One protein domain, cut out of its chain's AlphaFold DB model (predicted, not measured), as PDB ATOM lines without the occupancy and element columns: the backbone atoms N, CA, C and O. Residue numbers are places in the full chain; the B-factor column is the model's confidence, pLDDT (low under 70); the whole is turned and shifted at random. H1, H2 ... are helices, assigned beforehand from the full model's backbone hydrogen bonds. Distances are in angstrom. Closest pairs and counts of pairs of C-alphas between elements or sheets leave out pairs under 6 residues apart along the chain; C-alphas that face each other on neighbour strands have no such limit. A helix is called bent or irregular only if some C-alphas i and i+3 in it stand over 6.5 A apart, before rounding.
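AT A GLANCE: This is residues 818 to 931 of the 938 residues of the protein "Carbon monoxide dehydrogenase large chain" of Sphingobium japonicum BiD32 (UniProt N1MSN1). Four helices, H5, H1, H2 and H4, form a short up-and-down bundle, built from the helical hairpins H1 with H2 and H4 with H5, and the short helix H3 lies across one end of it, where H1 begins and H2 and H5 end. The bundle is well gathered but its helices are splayed, with H5 crossing H1 and H2 at steep angles, and H1 keeping clear of H4. The printed part has 114 residues with five named helices, in the order H1, H2, H3, H4, H5, and no named strand; its class is all helix. It is compact, with a radius of gyration of the C-alphas of 14.1 A, and the C-alphas span 39 by 28 by 24 A.

IN THESE COORDINATES: The longest helix is H5, residues 911 to 930, which runs 29.1 A from first to last C-alpha, from C-alpha 911 at (25.865, 27.971, 35.337) to C-alpha 930 at (27.272, 33.013, 63.964). H5 is irregular, but only just: C-alphas 912 and 915 are 6.7 A apart, against about 5 A in a regular helix, and its line is a rough one. H1, residues 818 to 835, is 25.9 A long and begins with C-alpha 818 at (16.648, 25.853, 57.683). H2, residues 844 to 862, is 26.3 A long. The shorter helices are H4, residues 889 to 900, at 16.5 A, and H3, residues 865 to 875, at 15.7 A.

HOW THE PARTS SIT: H5 and H2 are the hub, each touching 4 other helices, and the centre of H5 is the nearest to the mean of the C-alphas, at 3.1 A. H5 and H4 form a hairpin and touch at a shallow tilt of 28 degrees, opposite ways, with the C-alphas of Met 891 and Leu 925 closest, at 6.7 A. H5, with residues 913 to 920 alone, touches residues 825 to 832 of H1; the two run opposite ways at a steep tilt of 41 degrees, and their closest C-alphas, those of Phe 828 and Tyr 913, are 5.0 A apart. With residues 921 to 928 alone it touches residues 854 to 861 of H2, the same way at a steep tilt of 45 degrees, closest at the C-alphas of Tyr 854 and His 921, 6.4 A apart. H1 and H2 are the other hairpin, at a shallow tilt of 23 degrees, opposite ways, and the C-alphas of Tyr 829 and Gly 855 come closest, at 7.0 A. H2 and H4 only just touch, with 3 pairs of C-alphas within 8 A, the closest being Trp 850 and Arg 897 at 7.6 A. H3 touches residues 923 to 930 of H5 at a steep tilt of 61 degrees, with the C-alphas of Val 870 and Ala 927 5.4 A apart. H3 is about perpendicular to H1, at 87 degrees, and touches its residues 818 to 822 alone; the C-alphas of Gly 818 and Ala 872 are closest, at 4.1 A. H2 and H3 touch only at the corner by their link, and only just, with 3 pairs of C-alphas within 8 A; the closest are Ala 861 and Val 867, 5.7 A apart. H4 is apart from H1 and from H3. Every O i to N i+4 pair is within hydrogen-bond range in H1, H2, H3 and H4, and 15 of 16 are in H5.

THE WHOLE: The two C-alphas farthest apart are those of Pro 838 and Glu 878, at 42.0 A, while the first and last printed C-alphas, Gly 818 and Ala 931, are 12.8 A apart. The printed part has no cut. The link from H3 to H4, residues 876 to 888, is long, and its C-alphas lie 14 to 21 A from the mean of all C-alphas; the link from H2 to H3 is tight, and those from H1 to H2 and from H4 to H5 are short. The mean pLDDT of the printed part is 78.2, and it is under 70 at residues 834 to 843, 885 to 890 and 902 to 911.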
ATOM      1  N   GLY A 818      15.190  26.029  57.725       83.62
ATOM      2  CA  GLY A 818      16.648  25.853  57.683       83.62
ATOM      3  C   GLY A 818      17.107  24.529  57.056       83.62
ATOM      4  O   GLY A 818      18.150  24.495  56.404       83.62
ATOM      5  N   TYR A 819      16.348  23.443  57.236       85.38
ATOM      6  CA  TYR A 819      16.644  22.143  56.624       85.38
ATOM      7  C   TYR A 819      16.218  22.098  55.149       85.38
ATOM      8  O   TYR A 819      16.913  21.475  54.348       85.38
ATOM      9  N   ASP A 820      15.152  22.814  54.777       83.44
ATOM     10  CA  ASP A 820      14.726  22.972  53.377       83.44
ATOM     11  C   ASP A 820      15.767  23.759  52.565       83.44
ATOM     12  O   ASP A 820      16.146  23.359  51.462       83.44
ATOM     13  N   ILE A 821      16.306  24.837  53.147       87.38
ATOM     14  CA  ILE A 821      17.414  25.608  52.568       87.38
ATOM     15  C   ILE A 821      18.628  24.705  52.352       87.38
ATOM     16  O   ILE A 821      19.230  24.715  51.280       87.38
ATOM     17  N   LEU A 822      18.979  23.893  53.352       87.75
ATOM     18  CA  LEU A 822      20.114  22.984  53.258       87.75
ATOM     19  C   LEU A 822      19.917  21.939  52.145       87.75
ATOM     20  O   LEU A 822      20.858  21.658  51.405       87.75
ATOM     21  N   ALA A 823      18.703  21.406  51.978       84.69
ATOM     22  CA  ALA A 823      18.378  20.482  50.891       84.69
ATOM     23  C   ALA A 823      18.582  21.118  49.506       84.69
ATOM     24  O   ALA A 823      19.176  20.488  48.627       84.69
ATOM     25  N   GLU A 824      18.190  22.381  49.329       87.19
ATOM     26  CA  GLU A 824      18.422  23.112  48.079       87.19
ATOM     27  C   GLU A 824      19.917  23.412  47.856       87.19
ATOM     28  O   GLU A 824      20.431  23.274  46.744       87.19
ATOM     29  N   MET A 825      20.674  23.716  48.916       91.56
ATOM     30  CA  MET A 825      22.129  23.888  48.823       91.56
ATOM     31  C   MET A 825      22.851  22.606  48.364       91.56
ATOM     32  O   MET A 825      23.779  22.682  47.549       91.56
ATOM     33  N   TYR A 826      22.409  21.429  48.831       89.12
ATOM     34  CA  TYR A 826      22.902  20.133  48.345       89.12
ATOM     35  C   TYR A 826      22.484  19.846  46.903       89.12
ATOM     36  O   TYR A 826      23.285  19.304  46.143       89.12
ATOM     37  N   ARG A 827      21.283  20.263  46.486       87.81
ATOM     38  CA  ARG A 827      20.844  20.166  45.088       87.81
ATOM     39  C   ARG A 827      21.786  20.930  44.155       87.81
ATOM     40  O   ARG A 827      22.160  20.406  43.105       87.81
ATOM     41  N   PHE A 828      22.217  22.135  44.539       88.44
ATOM     42  CA  PHE A 828      23.212  22.888  43.768       88.44
ATOM     43  C   PHE A 828      24.582  22.199  43.759       88.44
ATOM     44  O   PHE A 828      25.214  22.104  42.707       88.44
ATOM     45  N   TYR A 829      25.030  21.675  44.905       87.56
ATOM     46  CA  TYR A 829      26.277  20.914  45.016       87.56
ATOM     47  C   TYR A 829      26.298  19.687  44.085       87.56
ATOM     48  O   TYR A 829      27.228  19.530  43.287       87.56
ATOM     49  N   ASP A 830      25.247  18.866  44.128       84.44
ATOM     50  CA  ASP A 830      25.104  17.667  43.298       84.44
ATOM     51  C   ASP A 830      24.966  18.041  41.811       84.44
ATOM     52  O   ASP A 830      25.610  17.435  40.952       84.44
ATOM     53  N   GLY A 831      24.217  19.105  41.493       80.31
ATOM     54  CA  GLY A 831      24.085  19.633  40.133       80.31
ATOM     55  C   GLY A 831      25.426  20.030  39.505       80.31
ATOM     56  O   GLY A 831      25.677  19.731  38.334       80.31
ATOM     57  N   ILE A 832      26.339  20.623  40.284       78.75
ATOM     58  CA  ILE A 832      27.704  20.935  39.828       78.75
ATOM     59  C   ILE A 832      28.534  19.661  39.663       78.75
ATOM     60  O   ILE A 832      29.238  19.525  38.660       78.75
ATOM     61  N   GLN A 833      28.465  18.719  40.610       76.88
ATOM     62  CA  GLN A 833      29.198  17.452  40.508       76.88
ATOM     63  C   GLN A 833      28.826  16.680  39.239       76.88
ATOM     64  O   GLN A 833      29.721  16.195  38.546       76.88
ATOM     65  N   ILE A 834      27.533  16.623  38.918       69.94
ATOM     66  CA  ILE A 834      27.001  15.976  37.715       69.94
ATOM     67  C   ILE A 834      27.444  16.740  36.459       69.94
ATOM     68  O   ILE A 834      27.948  16.144  35.506       69.94
ATOM     69  N   SER A 835      27.341  18.071  36.469       68.00
ATOM     70  CA  SER A 835      27.641  18.903  35.295       68.00
ATOM     71  C   SER A 835      29.134  18.965  34.925       68.00
ATOM     72  O   SER A 835      29.469  19.256  33.775       68.00
ATOM     73  N   LEU A 836      30.043  18.677  35.868       68.19
ATOM     74  CA  LEU A 836      31.505  18.692  35.675       68.19
ATOM     75  C   LEU A 836      32.103  17.356  35.179       68.19
ATOM     76  O   LEU A 836      33.335  17.220  35.133       68.19
ATOM     77  N   GLN A 837      31.272  16.356  34.857       58.00
ATOM     78  CA  GLN A 837      31.717  14.987  34.543       58.00
ATOM     79  C   GLN A 837      31.941  14.674  33.047       58.00
ATOM     80  O   GLN A 837      32.458  13.594  32.767       58.00
ATOM     81  N   PRO A 838      31.727  15.610  32.094       49.19
ATOM     82  CA  PRO A 838      32.511  15.546  30.850       49.19
ATOM     83  C   PRO A 838      33.029  16.894  30.304       49.19
ATOM     84  O   PRO A 838      33.706  16.911  29.279       49.19
ATOM     85  N   THR A 839      32.766  18.034  30.951       54.47
ATOM     86  CA  THR A 839      33.146  19.362  30.431       54.47
ATOM     87  C   THR A 839      34.573  19.782  30.806       54.47
ATOM     88  O   THR A 839      34.997  19.714  31.961       54.47
ATOM     89  N   TRP A 840      35.324  20.286  29.822       52.47
ATOM     90  CA  TRP A 840      36.596  20.969  30.065       52.47
ATOM     91  C   TRP A 840      36.309  22.423  30.465       52.47
ATOM     92  O   TRP A 840      35.897  23.229  29.635       52.47
ATOM     93  N   HIS A 841      36.501  22.757  31.744       62.34
ATOM     94  CA  HIS A 841      36.479  24.139  32.228       62.34
ATOM     95  C   HIS A 841      37.923  24.597  32.499       62.34
ATOM     96  O   HIS A 841      38.656  23.872  33.179       62.34
ATOM     97  N   PRO A 842      38.357  25.790  32.048       60.06
ATOM     98  CA  PRO A 842      39.738  26.259  32.236       60.06
ATOM     99  C   PRO A 842      40.158  26.330  33.714       60.06
ATOM    100  O   PRO A 842      41.335  26.188  34.038       60.06
ATOM    101  N   TYR A 843      39.188  26.463  34.624       69.88
ATOM    102  CA  TYR A 843      39.392  26.459  36.077       69.88
ATOM    103  C   TYR A 843      38.915  25.170  36.769       69.88
ATOM    104  O   TYR A 843      38.747  25.162  37.986       69.88
ATOM    105  N   VAL A 844      38.682  24.070  36.037       73.94
ATOM    106  CA  VAL A 844      38.082  22.829  36.581       73.94
ATOM    107  C   VAL A 844      38.820  22.293  37.812       73.94
ATOM    108  O   VAL A 844      38.188  21.795  38.740       73.94
ATOM    109  N   GLY A 845      40.148  22.441  37.873       74.44
ATOM    110  CA  GLY A 845      40.939  22.050  39.041       74.44
ATOM    111  C   GLY A 845      40.625  22.882  40.291       74.44
ATOM    112  O   GLY A 845      40.493  22.324  41.378       74.44
ATOM    113  N   GLN A 846      40.449  24.199  40.133       76.50
ATOM    114  CA  GLN A 846      40.082  25.104  41.227       76.50
ATOM    115  C   GLN A 846      38.635  24.874  41.666       76.50
ATOM    116  O   GLN A 846      38.375  24.770  42.861       76.50
ATOM    117  N   ILE A 847      37.718  24.694  40.709       79.44
ATOM    118  CA  ILE A 847      36.305  24.414  40.991       79.44
ATOM    119  C   ILE A 847      36.151  23.075  41.712       79.44
ATOM    120  O   ILE A 847      35.426  23.006  42.692       79.44
ATOM    121  N   ARG A 848      36.859  22.014  41.302       81.56
ATOM    122  CA  ARG A 848      36.825  20.721  42.012       81.56
ATOM    123  C   ARG A 848      37.393  20.820  43.429       81.56
ATOM    124  O   ARG A 848      36.876  20.167  44.332       81.56
ATOM    125  N   GLY A 849      38.440  21.626  43.621       81.88
ATOM    126  CA  GLY A 849      38.998  21.915  44.943       81.88
ATOM    127  C   GLY A 849      37.991  22.627  45.843       81.88
ATOM    128  O   GLY A 849      37.724  22.154  46.941       81.88
ATOM    129  N   TRP A 850      37.381  23.700  45.340       87.19
ATOM    130  CA  TRP A 850      36.330  24.439  46.037       87.19
ATOM    131  C   TRP A 850      35.095  23.587  46.318       87.19
ATOM    132  O   TRP A 850      34.579  23.621  47.427       87.19
ATOM    133  N   LEU A 851      34.642  22.800  45.341       86.12
ATOM    134  CA  LEU A 851      33.458  21.961  45.474       86.12
ATOM    135  C   LEU A 851      33.658  20.963  46.611       86.12
ATOM    136  O   LEU A 851      32.802  20.849  47.471       86.12
ATOM    137  N   ARG A 852      34.827  20.319  46.705       85.00
ATOM    138  CA  ARG A 852      35.151  19.450  47.845       85.00
ATOM    139  C   ARG A 852      35.020  20.178  49.191       85.00
ATOM    140  O   ARG A 852      34.461  19.605  50.119       85.00
ATOM    141  N   ASP A 853      35.524  21.405  49.291       84.00
ATOM    142  CA  ASP A 853      35.473  22.191  50.529       84.00
ATOM    143  C   ASP A 853      34.022  22.627  50.848       84.00
ATOM    144  O   ASP A 853      33.576  22.514  51.987       84.00
ATOM    145  N   TYR A 854      33.243  23.013  49.828       89.19
ATOM    146  CA  TYR A 854      31.813  23.325  49.949       89.19
ATOM    147  C   TYR A 854      31.007  22.126  50.469       89.19
ATOM    148  O   TYR A 854      30.205  22.268  51.388       89.19
ATOM    149  N   GLY A 855      31.266  20.928  49.937       88.00
ATOM    150  CA  GLY A 855      30.626  19.693  50.394       88.00
ATOM    151  C   GLY A 855      30.932  19.366  51.858       88.00
ATOM    152  O   GLY A 855      30.033  18.988  52.602       88.00
ATOM    153  N   GLN A 856      32.177  19.576  52.300       85.56
ATOM    154  CA  GLN A 856      32.560  19.390  53.708       85.56
ATOM    155  C   GLN A 856      31.826  20.360  54.636       85.56
ATOM    156  O   GLN A 856      31.396  19.972  55.724       85.56
ATOM    157  N   LEU A 857      31.667  21.613  54.207       85.81
ATOM    158  CA  LEU A 857      30.952  22.619  54.979       85.81
ATOM    159  C   LEU A 857      29.448  22.319  55.056       85.81
ATOM    160  O   LEU A 857      28.851  22.477  56.121       85.81
ATOM    161  N   LEU A 858      28.851  21.835  53.962       89.38
ATOM    162  CA  LEU A 858      27.464  21.367  53.934       89.38
ATOM    163  C   LEU A 858      27.238  20.213  54.914       89.38
ATOM    164  O   LEU A 858      26.316  20.278  55.729       89.38
ATOM    165  N   ASP A 859      28.116  19.207  54.902       86.25
ATOM    166  CA  ASP A 859      28.033  18.065  55.820       86.25
ATOM    167  C   ASP A 859      28.185  18.506  57.287       86.25
ATOM    168  O   ASP A 859      27.503  17.991  58.178       86.25
ATOM    169  N   HIS A 860      29.035  19.504  57.552       83.12
ATOM    170  CA  HIS A 860      29.179  20.092  58.882       83.12
ATOM    171  C   HIS A 860      27.913  20.833  59.336       83.12
ATOM    172  O   HIS A 860      27.443  20.627  60.458       83.12
ATOM    173  N   ALA A 861      27.342  21.675  58.472       85.31
ATOM    174  CA  ALA A 861      26.121  22.415  58.767       85.31
ATOM    175  C   ALA A 861      24.933  21.473  59.013       85.31
ATOM    176  O   ALA A 861      24.198  21.660  59.982       85.31
ATOM    177  N   ALA A 862      24.809  20.410  58.213       84.44
ATOM    178  CA  ALA A 862      23.795  19.368  58.382       84.44
ATOM    179  C   ALA A 862      23.840  18.703  59.764       84.44
ATOM    180  O   ALA A 862      22.803  18.354  60.332       84.44
ATOM    181  N   ALA A 863      25.043  18.541  60.322       83.19
ATOM    182  CA  ALA A 863      25.261  17.920  61.623       83.19
ATOM    183  C   ALA A 863      25.043  18.874  62.816       83.19
ATOM    184  O   ALA A 863      25.077  18.421  63.962       83.19
ATOM    185  N   SER A 864      24.818  20.174  62.581       85.94
ATOM    186  CA  SER A 864      24.737  21.198  63.630       85.94
ATOM    187  C   SER A 864      23.383  21.923  63.636       85.94
ATOM    188  O   SER A 864      23.190  22.891  62.898       85.94
ATOM    189  N   PRO A 865      22.451  21.553  64.540       85.19
ATOM    190  CA  PRO A 865      21.164  22.242  64.679       85.19
ATOM    191  C   PRO A 865      21.297  23.749  64.948       85.19
ATOM    192  O   PRO A 865      20.426  24.531  64.576       85.19
ATOM    193  N   ALA A 866      22.401  24.175  65.574       85.25
ATOM    194  CA  ALA A 866      22.679  25.585  65.827       85.25
ATOM    195  C   ALA A 866      22.966  26.364  64.531       85.25
ATOM    196  O   ALA A 866      22.505  27.494  64.398       85.25
ATOM    197  N   VAL A 867      23.683  25.759  63.577       87.88
ATOM    198  CA  VAL A 867      23.954  26.353  62.256       87.88
ATOM    199  C   VAL A 867      22.678  26.407  61.424       87.88
ATOM    200  O   VAL A 867      22.364  27.449  60.855       87.88
ATOM    201  N   VAL A 868      21.899  25.323  61.422       88.19
ATOM    202  CA  VAL A 868      20.618  25.253  60.702       88.19
ATOM    203  C   VAL A 868      19.634  26.320  61.194       88.19
ATOM    204  O   VAL A 868      18.957  26.961  60.393       88.19
ATOM    205  N   ASN A 869      19.598  26.577  62.503       87.69
ATOM    206  CA  ASN A 869      18.761  27.634  63.065       87.69
ATOM    207  C   ASN A 869      19.206  29.043  62.625       87.69
ATOM    208  O   ASN A 869      18.365  29.900  62.378       87.69
ATOM    209  N   VAL A 870      20.514  29.294  62.491       88.38
ATOM    210  CA  VAL A 870      21.015  30.577  61.967       88.38
ATOM    211  C   VAL A 870      20.681  30.734  60.482       88.38
ATOM    212  O   VAL A 870      20.247  31.811  60.085       88.38
ATOM    213  N   LEU A 871      20.805  29.672  59.677       89.25
ATOM    214  CA  LEU A 871      20.387  29.689  58.267       89.25
ATOM    215  C   LEU A 871      18.905  30.056  58.123       89.25
ATOM    216  O   LEU A 871      18.574  30.934  57.331       89.25
ATOM    217  N   ALA A 872      18.027  29.453  58.930       88.19
ATOM    218  CA  ALA A 872      16.604  29.790  58.931       88.19
ATOM    219  C   ALA A 872      16.367  31.283  59.241       88.19
ATOM    220  O   ALA A 872      15.613  31.951  58.541       88.19
ATOM    221  N   GLN A 873      17.068  31.832  60.240       87.94
ATOM    222  CA  GLN A 873      16.953  33.246  60.629       87.94
ATOM    223  C   GLN A 873      17.494  34.220  59.574       87.94
ATOM    224  O   GLN A 873      16.989  35.338  59.451       87.94
ATOM    225  N   MET A 874      18.527  33.820  58.828       87.56
ATOM    226  CA  MET A 874      19.075  34.617  57.729       87.56
ATOM    227  C   MET A 874      18.062  34.767  56.588       87.56
ATOM    228  O   MET A 874      17.908  35.863  56.055       87.56
ATOM    229  N   PHE A 875      17.353  33.691  56.236       82.19
ATOM    230  CA  PHE A 875      16.384  33.691  55.136       82.19
ATOM    231  C   PHE A 875      15.027  34.293  55.513       82.19
ATOM    232  O   PHE A 875      14.423  34.980  54.691       82.19
ATOM    233  N   SER A 876      14.581  34.127  56.761       81.44
ATOM    234  CA  SER A 876      13.360  34.774  57.255       81.44
ATOM    235  C   SER A 876      13.512  36.291  57.452       81.44
ATOM    236  O   SER A 876      12.524  36.998  57.660       81.44
ATOM    237  N   GLY A 877      14.745  36.814  57.380       78.44
ATOM    238  CA  GLY A 877      15.053  38.233  57.565       78.44
ATOM    239  C   GLY A 877      14.891  38.713  59.011       78.44
ATOM    240  O   GLY A 877      14.838  39.918  59.258       78.44
ATOM    241  N   GLU A 878      14.809  37.793  59.978       72.31
ATOM    242  CA  GLU A 878      14.615  38.112  61.398       72.31
ATOM    243  C   GLU A 878      15.788  38.904  61.997       72.31
ATOM    244  O   GLU A 878      15.611  39.635  62.979       72.31
ATOM    245  N   ARG A 879      16.993  38.778  61.420       74.62
ATOM    246  CA  ARG A 879      18.212  39.462  61.871       74.62
ATOM    247  C   ARG A 879      19.259  39.539  60.752       74.62
ATOM    248  O   ARG A 879      19.410  38.599  59.985       74.62
ATOM    249  N   GLU A 880      20.021  40.634  60.688       76.19
ATOM    250  CA  GLU A 880      21.201  40.721  59.812       76.19
ATOM    251  C   GLU A 880      22.396  39.987  60.435       76.19
ATOM    252  O   GLU A 880      22.734  40.198  61.606       76.19
ATOM    253  N   PHE A 881      23.052  39.149  59.635       83.12
ATOM    254  CA  PHE A 881      24.234  38.388  60.025       83.12
ATOM    255  C   PHE A 881      25.409  38.740  59.115       83.12
ATOM    256  O   PHE A 881      25.253  38.912  57.910       83.12
ATOM    257  N   SER A 882      26.602  38.828  59.699       81.00
ATOM    258  CA  SER A 882      27.860  39.047  58.983       81.00
ATOM    259  C   SER A 882      28.925  38.097  59.517       81.00
ATOM    260  O   SER A 882      28.813  37.613  60.645       81.00
ATOM    261  N   LEU A 883      29.991  37.867  58.751       78.31
ATOM    262  CA  LEU A 883      31.160  37.125  59.230       78.31
ATOM    263  C   LEU A 883      31.688  37.732  60.541       78.31
ATOM    264  O   LEU A 883      31.968  38.931  60.612       78.31
ATOM    265  N   GLN A 884      31.815  36.912  61.587       72.19
ATOM    266  CA  GLN A 884      32.390  37.360  62.856       72.19
ATOM    267  C   GLN A 884      33.919  37.397  62.766       72.19
ATOM    268  O   GLN A 884      34.550  36.427  62.358       72.19
ATOM    269  N   SER A 885      34.535  38.493  63.218       58.88
ATOM    270  CA  SER A 885      35.981  38.758  63.110       58.88
ATOM    271  C   SER A 885      36.889  37.861  63.977       58.88
ATOM    272  O   SER A 885      38.050  38.195  64.199       58.88
ATOM    273  N   GLY A 886      36.363  36.757  64.512       62.16
ATOM    274  CA  GLY A 886      37.080  35.759  65.311       62.16
ATOM    275  C   GLY A 886      36.765  34.316  64.908       62.16
ATOM    276  O   GLY A 886      37.027  33.408  65.692       62.16
ATOM    277  N   ALA A 887      36.169  34.113  63.730       59.16
ATOM    278  CA  ALA A 887      35.946  32.795  63.150       59.16
ATOM    279  C   ALA A 887      37.266  32.030  62.962       59.16
ATOM    280  O   ALA A 887      38.321  32.644  62.790       59.16
ATOM    281  N   ASP A 888      37.203  30.696  62.977       65.31
ATOM    282  CA  ASP A 888      38.353  29.824  62.714       65.31
ATOM    283  C   ASP A 888      39.145  30.282  61.478       65.31
ATOM    284  O   ASP A 888      38.573  30.749  60.481       65.31
ATOM    285  N   ALA A 889      40.467  30.128  61.536       66.56
ATOM    286  CA  ALA A 889      41.347  30.414  60.414       66.56
ATOM    287  C   ALA A 889      40.937  29.620  59.159       66.56
ATOM    288  O   ALA A 889      41.088  30.133  58.051       66.56
ATOM    289  N   ASP A 890      40.370  28.418  59.321       67.00
ATOM    290  CA  ASP A 890      39.915  27.589  58.200       67.00
ATOM    291  C   ASP A 890      38.666  28.169  57.504       67.00
ATOM    292  O   ASP A 890      38.625  28.281  56.280       67.00
ATOM    293  N   MET A 891      37.690  28.664  58.272       72.25
ATOM    294  CA  MET A 891      36.462  29.293  57.750       72.25
ATOM    295  C   MET A 891      36.741  30.626  57.048       72.25
ATOM    296  O   MET A 891      36.173  30.926  55.997       72.25
ATOM    297  N   THR A 892      37.660  31.420  57.604       71.69
ATOM    298  CA  THR A 892      38.103  32.677  56.982       71.69
ATOM    299  C   THR A 892      38.834  32.405  55.664       71.69
ATOM    300  O   THR A 892      38.584  33.078  54.666       71.69
ATOM    301  N   ALA A 893      39.673  31.365  55.614       75.38
ATOM    302  CA  ALA A 893      40.357  30.959  54.389       75.38
ATOM    303  C   ALA A 893      39.390  30.429  53.314       75.38
ATOM    304  O   ALA A 893      39.616  30.651  52.124       75.38
ATOM    305  N   GLN A 894      38.308  29.741  53.697       75.56
ATOM    306  CA  GLN A 894      37.266  29.304  52.758       75.56
ATOM    307  C   GLN A 894      36.509  30.489  52.143       75.56
ATOM    308  O   GLN A 894      36.272  30.502  50.934       75.56
ATOM    309  N   TRP A 895      36.205  31.519  52.939       80.00
ATOM    310  CA  TRP A 895      35.604  32.762  52.450       80.00
ATOM    311  C   TRP A 895      36.498  33.485  51.435       80.00
ATOM    312  O   TRP A 895      36.049  33.849  50.347       80.00
ATOM    313  N   GLU A 896      37.787  33.626  51.741       79.94
ATOM    314  CA  GLU A 896      38.756  34.216  50.812       79.94
ATOM    315  C   GLU A 896      38.890  33.392  49.520       79.94
ATOM    316  O   GLU A 896      38.989  33.964  48.432       79.94
ATOM    317  N   ARG A 897      38.827  32.051  49.600       78.31
ATOM    318  CA  ARG A 897      38.805  31.173  48.413       78.31
ATOM    319  C   ARG A 897      37.576  31.413  47.545       78.31
ATOM    320  O   ARG A 897      37.712  31.435  46.326       78.31
ATOM    321  N   LEU A 898      36.403  31.595  48.148       78.12
ATOM    322  CA  LEU A 898      35.170  31.882  47.419       78.12
ATOM    323  C   LEU A 898      35.257  33.220  46.672       78.12
ATOM    324  O   LEU A 898      34.928  33.281  45.491       78.12
ATOM    325  N   GLN A 899      35.766  34.269  47.328       79.25
ATOM    326  CA  GLN A 899      35.969  35.580  46.697       79.25
ATOM    327  C   GLN A 899      37.015  35.557  45.573       79.25
ATOM    328  O   GLN A 899      36.950  36.372  44.654       79.25
ATOM    329  N   ALA A 900      37.982  34.639  45.647       80.06
ATOM    330  CA  ALA A 900      39.020  34.475  44.637       80.06
ATOM    331  C   ALA A 900      38.571  33.657  43.412       80.06
ATOM    332  O   ALA A 900      39.274  33.663  42.399       80.06
ATOM    333  N   LEU A 901      37.436  32.947  43.479       72.38
ATOM    334  CA  LEU A 901      36.927  32.197  42.335       72.38
ATOM    335  C   LEU A 901      36.359  33.152  41.278       72.38
ATOM    336  O   LEU A 901      35.552  34.025  41.604       72.38
ATOM    337  N   PRO A 902      36.731  32.983  39.998       66.56
ATOM    338  CA  PRO A 902      36.129  33.763  38.931       66.56
ATOM    339  C   PRO A 902      34.632  33.445  38.850       66.56
ATOM    340  O   PRO A 902      34.246  32.278  38.737       66.56
ATOM    341  N   ARG A 903      33.788  34.485  38.892       68.00
ATOM    342  CA  ARG A 903      32.372  34.350  38.533       68.00
ATOM    343  C   ARG A 903      32.309  34.070  37.025       68.00
ATOM    344  O   ARG A 903      32.982  34.776  36.284       68.00
ATOM    345  N   PRO A 904      31.615  33.017  36.578       61.38
ATOM    346  CA  PRO A 904      31.625  32.647  35.168       61.38
ATOM    347  C   PRO A 904      30.724  33.539  34.298       61.38
ATOM    348  O   PRO A 904      29.608  33.878  34.693       61.38
ATOM    349  N   ASP A 905      31.187  33.831  33.076       52.47
ATOM    350  CA  ASP A 905      30.500  34.672  32.089       52.47
ATOM    351  C   ASP A 905      30.036  33.795  30.901       52.47
ATOM    352  O   ASP A 905      30.864  33.296  30.139       52.47
ATOM    353  N   GLY A 906      28.721  33.600  30.708       55.94
ATOM    354  CA  GLY A 906      28.146  33.049  29.458       55.94
ATOM    355  C   GLY A 906      27.460  31.665  29.523       55.94
ATOM    356  O   GLY A 906      27.982  30.706  30.075       55.94
ATOM    357  N   GLY A 907      26.281  31.558  28.889       49.59
ATOM    358  CA  GLY A 907      25.261  30.504  29.057       49.59
ATOM    359  C   GLY A 907      25.665  29.043  28.806       49.59
ATOM    360  O   GLY A 907      25.576  28.542  27.685       49.59
ATOM    361  N   HIS A 908      25.989  28.327  29.883       56.69
ATOM    362  CA  HIS A 908      26.073  26.865  29.946       56.69
ATOM    363  C   HIS A 908      25.145  26.319  31.040       56.69
ATOM    364  O   HIS A 908      24.998  26.957  32.071       56.69
ATOM    365  N   ALA A 909      24.621  25.098  30.880       56.25
ATOM    366  CA  ALA A 909      23.732  24.454  31.863       56.25
ATOM    367  C   ALA A 909      24.354  24.252  33.264       56.25
ATOM    368  O   ALA A 909      23.635  24.153  34.251       56.25
ATOM    369  N   TYR A 910      25.689  24.221  33.390       67.38
ATOM    370  CA  TYR A 910      26.337  24.178  34.710       67.38
ATOM    371  C   TYR A 910      26.261  25.531  35.450       67.38
ATOM    372  O   TYR A 910      26.429  25.566  36.671       67.38
ATOM    373  N   LEU A 911      26.002  26.641  34.736       66.12
ATOM    374  CA  LEU A 911      25.865  27.971  35.337       66.12
ATOM    375  C   LEU A 911      24.637  28.095  36.227       66.12
ATOM    376  O   LEU A 911      24.707  28.780  37.247       66.12
ATOM    377  N   ASP A 912      23.572  27.378  35.868       71.94
ATOM    378  CA  ASP A 912      22.318  27.332  36.623       71.94
ATOM    379  C   ASP A 912      22.529  26.800  38.049       71.94
ATOM    380  O   ASP A 912      21.716  27.057  38.931       71.94
ATOM    381  N   TYR A 913      23.646  26.103  38.293       81.00
ATOM    382  CA  TYR A 913      24.013  25.567  39.603       81.00
ATOM    383  C   TYR A 913      25.206  26.290  40.239       81.00
ATOM    384  O   TYR A 913      25.232  26.457  41.456       81.00
ATOM    385  N   ILE A 914      26.197  26.744  39.456       82.31
ATOM    386  CA  ILE A 914      27.443  27.287  40.024       82.31
ATOM    387  C   ILE A 914      27.267  28.649  40.697       82.31
ATOM    388  O   ILE A 914      27.825  28.853  41.771       82.31
ATOM    389  N   ILE A 915      26.488  29.570  40.115       80.88
ATOM    390  CA  ILE A 915      26.277  30.897  40.714       80.88
ATOM    391  C   ILE A 915      25.470  30.761  42.015       80.88
ATOM    392  O   ILE A 915      25.976  31.207  43.049       80.88
ATOM    393  N   PRO A 916      24.315  30.061  42.029       85.56
ATOM    394  CA  PRO A 916      23.576  29.831  43.268       85.56
ATOM    395  C   PRO A 916      24.382  29.077  44.329       85.56
ATOM    396  O   PRO A 916      24.230  29.349  45.517       85.56
ATOM    397  N   ALA A 917      25.275  28.159  43.942       87.88
ATOM    398  CA  ALA A 917      26.134  27.460  44.898       87.88
ATOM    399  C   ALA A 917      27.234  28.347  45.494       87.88
ATOM    400  O   ALA A 917      27.545  28.199  46.673       87.88
ATOM    401  N   LEU A 918      27.829  29.261  44.717       85.81
ATOM    402  CA  LEU A 918      28.792  30.236  45.242       85.81
ATOM    403  C   LEU A 918      28.114  31.132  46.292       85.81
ATOM    404  O   LEU A 918      28.658  31.323  47.377       85.81
ATOM    405  N   GLU A 919      26.902  31.607  46.004       87.00
ATOM    406  CA  GLU A 919      26.089  32.400  46.938       87.00
ATOM    407  C   GLU A 919      25.642  31.575  48.157       87.00
ATOM    408  O   GLU A 919      25.696  32.037  49.295       87.00
ATOM    409  N   SER A 920      25.272  30.312  47.952       89.50
ATOM    410  CA  SER A 920      24.910  29.399  49.042       89.50
ATOM    411  C   SER A 920      26.085  29.130  49.982       89.50
ATOM    412  O   SER A 920      25.921  29.124  51.200       89.50
ATOM    413  N   HIS A 921      27.285  28.952  49.431       90.00
ATOM    414  CA  HIS A 921      28.506  28.753  50.203       90.00
ATOM    415  C   HIS A 921      28.835  29.993  51.050       90.00
ATOM    416  O   HIS A 921      29.170  29.858  52.225       90.00
ATOM    417  N   GLU A 922      28.672  31.202  50.505       87.56
ATOM    418  CA  GLU A 922      28.791  32.460  51.261       87.56
ATOM    419  C   GLU A 922      27.878  32.484  52.493       87.56
ATOM    420  O   GLU A 922      28.335  32.706  53.618       87.56
ATOM    421  N   LEU A 923      26.588  32.205  52.291       88.81
ATOM    422  CA  LEU A 923      25.595  32.202  53.365       88.81
ATOM    423  C   LEU A 923      25.910  31.143  54.426       88.81
ATOM    424  O   LEU A 923      25.775  31.399  55.624       88.81
ATOM    425  N   LEU A 924      26.391  29.979  53.994       89.06
ATOM    426  CA  LEU A 924      26.778  28.887  54.876       89.06
ATOM    427  C   LEU A 924      27.968  29.259  55.772       89.06
ATOM    428  O   LEU A 924      27.957  28.966  56.969       89.06
ATOM    429  N   LEU A 925      28.962  29.969  55.231       87.19
ATOM    430  CA  LEU A 925      30.097  30.485  56.003       87.19
ATOM    431  C   LEU A 925      29.635  31.494  57.066       87.19
ATOM    432  O   LEU A 925      30.054  31.426  58.225       87.19
ATOM    433  N   ILE A 926      28.724  32.402  56.708       87.06
ATOM    434  CA  ILE A 926      28.147  33.366  57.654       87.06
ATOM    435  C   ILE A 926      27.374  32.634  58.761       87.06
ATOM    436  O   ILE A 926      27.580  32.930  59.942       87.06
ATOM    437  N   ALA A 927      26.544  31.649  58.416       88.25
ATOM    438  CA  ALA A 927      25.761  30.904  59.397       88.25
ATOM    439  C   ALA A 927      26.640  30.118  60.381       88.25
ATOM    440  O   ALA A 927      26.454  30.212  61.597       88.25
ATOM    441  N   CYS A 928      27.654  29.414  59.874       85.38
ATOM    442  CA  CYS A 928      28.606  28.663  60.689       85.38
ATOM    443  C   CYS A 928      29.371  29.547  61.686       85.38
ATOM    444  O   CYS A 928      29.622  29.127  62.814       85.38
ATOM    445  N   THR A 929      29.707  30.785  61.313       83.81
ATOM    446  CA  THR A 929      30.438  31.715  62.198       83.81
ATOM    447  C   THR A 929      29.558  32.425  63.228       83.81
ATOM    448  O   THR A 929      30.074  32.976  64.197       83.81
ATOM    449  N   ASN A 930      28.235  32.397  63.051       82.44
ATOM    450  CA  ASN A 930      27.272  33.013  63.964       82.44
ATOM    451  C   ASN A 930      26.527  31.996  64.847       82.44
ATOM    452  O   ASN A 930      25.808  32.398  65.765       82.44
ATOM    453  N   ALA A 931      26.713  30.693  64.619       82.50
ATOM    454  CA  ALA A 931      26.141  29.642  65.450       82.50
ATOM    455  C   ALA A 931      26.834  29.576  66.832       82.50
ATOM    456  O   ALA A 931      28.063  29.483  66.918       82.50
TER     457      ALA A 931